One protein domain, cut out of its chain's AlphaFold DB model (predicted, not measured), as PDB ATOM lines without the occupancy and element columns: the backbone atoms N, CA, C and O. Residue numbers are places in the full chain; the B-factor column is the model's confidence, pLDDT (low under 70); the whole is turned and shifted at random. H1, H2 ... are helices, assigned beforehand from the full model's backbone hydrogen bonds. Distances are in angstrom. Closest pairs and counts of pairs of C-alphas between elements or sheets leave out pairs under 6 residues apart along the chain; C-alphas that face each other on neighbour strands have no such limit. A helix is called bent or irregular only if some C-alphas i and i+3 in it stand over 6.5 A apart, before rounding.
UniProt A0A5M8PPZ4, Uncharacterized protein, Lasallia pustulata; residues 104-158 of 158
ATOM      1  N   GLN A 104     326.148 297.802 426.162       86.12
ATOM      2  CA  GLN A 104     326.090 299.264 426.141       86.12
ATOM      3  C   GLN A 104     325.202 299.822 427.269       86.12
ATOM      4  O   GLN A 104     325.510 300.876 427.817       86.12
ATOM      5  N   ALA A 105     324.143 299.096 427.644       89.94
ATOM      6  CA  ALA A 105     323.259 299.463 428.745       89.94
ATOM      7  C   ALA A 105     323.973 299.386 430.103       89.94
ATOM      8  O   ALA A 105     323.934 300.350 430.861       89.94
ATOM      9  N   GLU A 106     324.678 298.284 430.390       88.50
ATOM     10  CA  GLU A 106     325.464 298.145 431.626       88.50
ATOM     11  C   GLU A 106     326.536 299.232 431.728       88.50
ATOM     12  O   GLU A 106     326.703 299.842 432.782       88.50
ATOM     13  N   LYS A 107     327.219 299.533 430.616       91.69
ATOM     14  CA  LYS A 107     328.204 300.614 430.573       91.69
ATOM     15  C   LYS A 107     327.569 301.975 430.871       91.69
ATOM     16  O   LYS A 107     328.104 302.722 431.679       91.69
ATOM     17  N   ALA A 108     326.422 302.282 430.265       93.56
ATOM     18  CA  ALA A 108     325.734 303.554 430.483       93.56
ATOM     19  C   ALA A 108     325.296 303.745 431.945       93.56
ATOM     20  O   ALA A 108     325.397 304.851 432.475       93.56
ATOM     21  N   VAL A 109     324.854 302.672 432.611       94.88
ATOM     22  CA  VAL A 109     324.517 302.703 434.043       94.88
ATOM     23  C   VAL A 109     325.752 303.031 434.882       94.88
ATOM     24  O   VAL A 109     325.692 303.923 435.726       94.88
ATOM     25  N   VAL A 110     326.880 302.359 434.624       94.81
ATOM     26  CA  VAL A 110     328.139 302.609 435.344       94.81
ATOM     27  C   VAL A 110     328.654 304.025 435.094       94.81
ATOM     28  O   VAL A 110     329.020 304.703 436.049       94.81
ATOM     29  N   ASP A 111     328.635 304.500 433.848       95.38
ATOM     30  CA  ASP A 111     329.091 305.849 433.493       95.38
ATOM     31  C   ASP A 111     328.231 306.929 434.177       95.38
ATOM     32  O   ASP A 111     328.755 307.935 434.661       95.38
ATOM     33  N   THR A 112     326.915 306.707 434.266       96.25
ATOM     34  CA  THR A 112     325.990 307.627 434.950       96.25
ATOM     35  C   THR A 112     326.262 307.654 436.450       96.25
ATOM     36  O   THR A 112     326.478 308.726 437.012       96.25
ATOM     37  N   ALA A 113     326.345 306.482 437.084       96.50
ATOM     38  CA  ALA A 113     326.650 306.376 438.506       96.50
ATOM     39  C   ALA A 113     328.019 306.990 438.831       96.50
ATOM     40  O   ALA A 113     328.154 307.749 439.787       96.50
ATOM     41  N   TRP A 114     329.038 306.717 438.013       97.00
ATOM     42  CA  TRP A 114     330.366 307.306 438.167       97.00
ATOM     43  C   TRP A 114     330.314 308.833 438.142       97.00
ATOM     44  O   TRP A 114     330.932 309.483 438.987       97.00
ATOM     45  N   LYS A 115     329.561 309.410 437.199       97.25
ATOM     46  CA  LYS A 115     329.391 310.858 437.096       97.25
ATOM     47  C   LYS A 115     328.726 311.432 438.347       97.25
ATOM     48  O   LYS A 115     329.268 312.368 438.928       97.25
ATOM     49  N   GLU A 116     327.618 310.842 438.790       97.31
ATOM     50  CA  GLU A 116     326.894 311.272 439.993       97.31
ATOM     51  C   GLU A 116     327.778 311.212 441.247       97.31
ATOM     52  O   GLU A 116     327.880 312.185 441.996       97.31
ATOM     53  N   TRP A 117     328.473 310.094 441.469       97.25
ATOM     54  CA  TRP A 117     329.350 309.934 442.630       97.25
ATOM     55  C   TRP A 117     330.572 310.849 442.571       97.25
ATOM     56  O   TRP A 117     330.967 311.393 443.601       97.25
ATOM     57  N   SER A 118     331.123 311.091 441.381       96.12
ATOM     58  CA  SER A 118     332.229 312.036 441.190       96.12
ATOM     59  C   SER A 118     331.809 313.475 441.487       96.12
ATOM     60  O   SER A 118     332.550 314.219 442.130       96.12
ATOM     61  N   GLU A 119     330.623 313.887 441.036       96.75
ATOM     62  CA  GLU A 119     330.068 315.212 441.329       96.75
ATOM     63  C   GLU A 119     329.789 315.372 442.828       96.75
ATOM     64  O   GLU A 119     330.197 316.370 443.426       96.75
ATOM     65  N   ASN A 120     329.197 314.356 443.459       96.56
ATOM     66  CA  ASN A 120     328.955 314.337 444.900       96.56
ATOM     67  C   ASN A 120     330.253 314.396 445.714       96.56
ATOM     68  O   ASN A 120     330.330 315.154 446.681       96.56
ATOM     69  N   ALA A 121     331.279 313.634 445.331       95.31
ATOM     70  CA  ALA A 121     332.582 313.663 445.988       95.31
ATOM     71  C   ALA A 121     333.215 315.059 445.895       95.31
ATOM     72  O   ALA A 121     333.645 315.607 446.908       95.31
ATOM     73  N   ARG A 122     333.183 315.691 444.712       95.25
ATOM     74  CA  ARG A 122     333.676 317.067 444.522       95.25
ATOM     75  C   ARG A 122     332.909 318.081 445.370       95.25
ATOM     76  O   ARG A 122     333.531 318.933 445.999       95.25
ATOM     77  N   ALA A 123     331.581 317.991 445.403       96.12
ATOM     78  CA  ALA A 123     330.748 318.890 446.195       96.12
ATOM     79  C   ALA A 123     331.025 318.740 447.699       96.12
ATOM     80  O   ALA A 123     331.203 319.736 448.394       96.12
ATOM     81  N   ARG A 124     331.129 317.501 448.194       94.50
ATOM     82  CA  ARG A 124     331.454 317.216 449.598       94.50
ATOM     83  C   ARG A 124     332.856 317.680 449.968       94.50
ATOM     84  O   ARG A 124     333.012 318.302 451.011       94.50
ATOM     85  N   LYS A 125     333.844 317.448 449.099       92.06
ATOM     86  CA  LYS A 125     335.212 317.945 449.283       92.06
ATOM     87  C   LYS A 125     335.232 319.465 449.400       92.06
ATOM     88  O   LYS A 125     335.851 319.989 450.316       92.06
ATOM     89  N   LYS A 126     334.494 320.165 448.532       94.62
ATOM     90  CA  LYS A 126     334.360 321.622 448.612       94.62
ATOM     91  C   LYS A 126     333.772 322.065 449.954       94.62
ATOM     92  O   LYS A 126     334.374 322.892 450.617       94.62
ATOM     93  N   VAL A 127     332.647 321.484 450.378       95.00
ATOM     94  CA  VAL A 127     332.020 321.833 451.667       95.00
ATOM     95  C   VAL A 127     332.961 321.547 452.839       95.00
ATOM     96  O   VAL A 127     333.055 322.360 453.748       95.00
ATOM     97  N   CYS A 128     333.668 320.416 452.819       91.12
ATOM     98  CA  CYS A 128     334.640 320.071 453.851       91.12
ATOM     99  C   CYS A 128     335.753 321.122 453.947       91.12
ATOM    100  O   CYS A 128     336.033 321.589 455.044       91.12
ATOM    101  N   LEU A 129     336.318 321.548 452.812       90.06
ATOM    102  CA  LEU A 129     337.340 322.596 452.772       90.06
ATOM    103  C   LEU A 129     336.797 323.967 453.197       90.06
ATOM    104  O   LEU A 129     337.476 324.679 453.930       90.06
ATOM    105  N   ASP A 130     335.576 324.322 452.788       93.81
ATOM    106  CA  ASP A 130     334.931 325.584 453.172       93.81
ATOM    107  C   ASP A 130     334.690 325.637 454.697       93.81
ATOM    108  O   ASP A 130     334.954 326.650 455.344       93.81
ATOM    109  N   VAL A 131     334.218 324.533 455.291       91.94
ATOM    110  CA  VAL A 131     334.033 324.409 456.748       91.94
ATOM    111  C   VAL A 131     335.375 324.395 457.470       91.94
ATOM    112  O   VAL A 131     335.507 325.046 458.503       91.94
ATOM    113  N   TRP A 132     336.366 323.682 456.931       91.56
ATOM    114  CA  TRP A 132     337.712 323.644 457.491       91.56
ATOM    115  C   TRP A 132     338.301 325.050 457.595       91.56
ATOM    116  O   TRP A 132     338.674 325.455 458.690       91.56
ATOM    117  N   ALA A 133     338.258 325.823 456.504       91.19
ATOM    118  CA  ALA A 133     338.734 327.206 456.471       91.19
ATOM    119  C   ALA A 133     338.044 328.090 457.526       91.19
ATOM    120  O   ALA A 133     338.697 328.847 458.239       91.19
ATOM    121  N   TYR A 134     336.723 327.955 457.681       92.06
ATOM    122  CA  TYR A 134     335.983 328.704 458.699       92.06
ATOM    123  C   TYR A 134     336.412 328.354 460.132       92.06
ATOM    124  O   TYR A 134     336.485 329.228 460.995       92.06
ATOM    125  N   VAL A 135     336.675 327.073 460.405       89.44
ATOM    126  CA  VAL A 135     337.099 326.612 461.734       89.44
ATOM    127  C   VAL A 135     338.529 327.056 462.037       89.44
ATOM    128  O   VAL A 135     338.795 327.491 463.157       89.44
ATOM    129  N   THR A 136     339.430 326.988 461.056       88.88
ATOM    130  CA  THR A 136     340.823 327.428 461.214       88.88
ATOM    131  C   THR A 136     340.941 328.938 461.399       88.88
ATOM    132  O   THR A 136     341.758 329.380 462.201       88.88
ATOM    133  N   ASP A 137     340.066 329.733 460.773       89.38
ATOM    134  CA  ASP A 137     340.009 331.191 460.972       89.38
ATOM    135  C   ASP A 137     339.604 331.601 462.405       89.38
ATOM    136  O   ASP A 137     339.866 332.726 462.831       89.38
ATOM    137  N   MET A 138     338.957 330.704 463.159       89.06
ATOM    138  CA  MET A 138     338.431 330.954 464.511       89.06
ATOM    139  C   MET A 138     339.219 330.221 465.608       89.06
ATOM    140  O   MET A 138     338.717 330.038 466.723       89.06
ATOM    141  N   LEU A 139     340.437 329.767 465.306       88.00
ATOM    142  CA  LEU A 139     341.247 329.006 466.251       88.00
ATOM    143  C   LEU A 139     341.732 329.888 467.423       88.00
ATOM    144  O   LEU A 139     342.196 331.007 467.199       88.00
ATOM    145  N   PRO A 140     341.656 329.410 468.681       85.38
ATOM    146  CA  PRO A 140     342.217 330.128 469.821       85.38
ATOM    147  C   PRO A 140     343.752 330.168 469.772       85.38
ATOM    148  O   PRO A 140     344.396 329.229 469.298       85.38
ATOM    149  N   ASP A 141     344.333 331.231 470.338       79.56
ATOM    150  CA  ASP A 141     345.785 331.416 470.416       79.56
ATOM    151  C   ASP A 141     346.469 330.201 471.069       79.56
ATOM    152  O   ASP A 141     346.170 329.831 472.207       79.56
ATOM    153  N   GLY A 142     347.410 329.590 470.342       79.88
ATOM    154  CA  GLY A 142     348.207 328.451 470.810       79.88
ATOM    155  C   GLY A 142     347.776 327.075 470.291       79.88
ATOM    156  O   GLY A 142     348.471 326.109 470.587       79.88
ATOM    157  N   LYS A 143     346.693 326.974 469.508       84.12
ATOM    158  CA  LYS A 143     346.344 325.756 468.756       84.12
ATOM    159  C   LYS A 143     346.753 325.909 467.291       84.12
ATOM    160  O   LYS A 143     346.653 327.007 466.748       84.12
ATOM    161  N   THR A 144     347.214 324.838 466.647       88.56
ATOM    162  CA  THR A 144     347.543 324.840 465.210       88.56
ATOM    163  C   THR A 144     346.516 324.063 464.384       88.56
ATOM    164  O   THR A 144     345.841 323.159 464.880       88.56
ATOM    165  N   GLU A 145     346.399 324.398 463.096       88.62
ATOM    166  CA  GLU A 145     345.507 323.698 462.159       88.62
ATOM    167  C   GLU A 145     345.845 322.205 462.046       88.62
ATOM    168  O   GLU A 145     344.951 321.365 461.998       88.62
ATOM    169  N   ALA A 146     347.139 321.870 462.048       86.88
ATOM    170  CA  ALA A 146     347.623 320.497 461.934       86.88
ATOM    171  C   ALA A 146     347.221 319.636 463.141       86.88
ATOM    172  O   ALA A 146     346.748 318.517 462.957       86.88
ATOM    173  N   GLU A 147     347.338 320.174 464.360       87.19
ATOM    174  CA  GLU A 147     346.896 319.485 465.580       87.19
ATOM    175  C   GLU A 147     345.385 319.238 465.560       87.19
ATOM    176  O   GLU A 147     344.934 318.150 465.902       87.19
ATOM    177  N   LEU A 148     344.590 320.217 465.108       88.38
ATOM    178  CA  LEU A 148     343.145 320.028 464.975       88.38
ATOM    179  C   LEU A 148     342.795 318.974 463.908       88.38
ATOM    180  O   LEU A 148     341.855 318.205 464.101       88.38
ATOM    181  N   TRP A 149     343.522 318.935 462.789       88.75
ATOM    182  CA  TRP A 149     343.277 317.985 461.698       88.75
ATOM    183  C   TRP A 149     343.541 316.541 462.150       88.75
ATOM    184  O   TRP A 149     342.743 315.647 461.865       88.75
ATOM    185  N   GLU A 150     344.609 316.334 462.928       89.25
ATOM    186  CA  GLU A 150     344.947 315.048 463.548       89.25
ATOM    187  C   GLU A 150     343.965 314.667 464.672       89.25
ATOM    188  O   GLU A 150     343.489 313.533 464.706       89.25
ATOM    189  N   GLU A 151     343.579 315.607 465.545       88.38
ATOM    190  CA  GLU A 151     342.573 315.375 466.598       88.38
ATOM    191  C   GLU A 151     341.211 314.946 466.034       88.38
ATOM    192  O   GLU A 151     340.515 314.124 466.636       88.38
ATOM    193  N   LEU A 152     340.816 315.501 464.883       88.31
ATOM    194  CA  LEU A 152     339.582 315.135 464.186       88.31
ATOM    195  C   LEU A 152     339.712 313.837 463.371       88.31
ATOM    196  O   LEU A 152     338.707 313.368 462.834       88.31
ATOM    197  N   GLY A 153     340.912 313.255 463.287       88.38
ATOM    198  CA  GLY A 153     341.179 312.022 462.547       88.38
ATOM    199  C   GLY A 153     340.957 312.163 461.041       88.38
ATOM    200  O   GLY A 153     340.479 311.225 460.405       88.38
ATOM    201  N   LEU A 154     341.229 313.345 460.480       87.19
ATOM    202  CA  LEU A 154     341.056 313.601 459.054       87.19
ATOM    203  C   LEU A 154     342.299 313.158 458.274       87.19
ATOM    204  O   LEU A 154     343.435 313.456 458.639       87.19
ATOM    205  N   GLU A 155     342.080 312.484 457.151       85.75
ATOM    206  CA  GLU A 155     343.131 312.082 456.216       85.75
ATOM    207  C   GLU A 155     343.026 312.927 454.939       85.75
ATOM    208  O   GLU A 155     341.932 313.310 454.516       85.75
ATOM    209  N   ALA A 156     344.165 313.258 454.330       74.88
ATOM    210  CA  ALA A 156     344.166 313.894 453.019       74.88
ATOM    211  C   ALA A 156     343.843 312.847 451.942       74.88
ATOM    212  O   ALA A 156     344.405 311.755 451.964       74.88
ATOM    213  N   ASP A 157     342.971 313.190 450.989       68.75
ATOM    214  CA  ASP A 157     342.848 312.405 449.754       68.75
ATOM    215  C   ASP A 157     344.211 312.396 449.029       68.75
ATOM    216  O   ASP A 157     344.769 313.477 448.806       68.75
ATOM    217  N   GLU A 158     344.703 311.221 448.615       51.72
ATOM    218  CA  GLU A 158     345.740 311.104 447.567       51.72
ATOM    219  C   GLU A 158     345.225 311.564 446.191       51.72
ATOM    220  O   GLU A 158     344.063 311.249 445.827       51.72
TER     221      GLU A 158
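AT A GLANCE: This is residues 104 to 158 of the 158 residues of an uncharacterized protein of Lasallia pustulata (UniProt A0A5M8PPZ4). The printed part looks like a hook: one long helix, H1, makes a shaft, and beyond its last residue the chain turns round in a loop at residues 137 to 144 and folds back into a short helix, H2, and a tail. Most of the shaft sticks out on its own, for residues 104 to 124 and 126 to 131 of H1 stand free. You have 55 residues printed, with two named helices, H1 then H2, and no named strand; the class is all helix. The whole is extended, with a radius of gyration of the C-alphas of 17.0 A, and its C-alphas span 58 by 17 by 13 A, a rod.

HOW THE PARTS SIT: Start at Gln 104 and go along H1, residues 104 to 136; then pass the short link of 8 residues to reach H2, residues 145 to 151. H1 and H2 are close but not clearly touching, with 1 pair of C-alphas within 8 A. That closest pair is Thr 136 and Glu 145, whose C-alphas are 6.1 A apart. The two helices run opposite ways. Their lines stand at a steep tilt of 65 degrees, and their centres are 24.4 A apart. In H1 and H2, every O i to N i+4 pair is within hydrogen-bond range.

IN THESE COORDINATES: Find C-alpha 104 at (326.090, 299.264, 426.141); from there H1 runs 47.3 A to C-alpha 136 at (340.823, 327.428, 461.214). H2 begins at C-alpha 145, at (345.507, 323.698, 462.159), and runs 9.9 A to C-alpha 151, at (342.573, 315.375, 466.598). Neither helix is bent.

THE WHOLE: Look at Gln 104 and Asp 141 for the two C-alphas farthest apart, 58.2 A. The C-alphas of Gln 104 and Glu 158, the chain's last residue, are 31.4 A apart. The printed part has no cut. The mean pLDDT of the printed part is 89.7, and residues 157 to 158 are under 70.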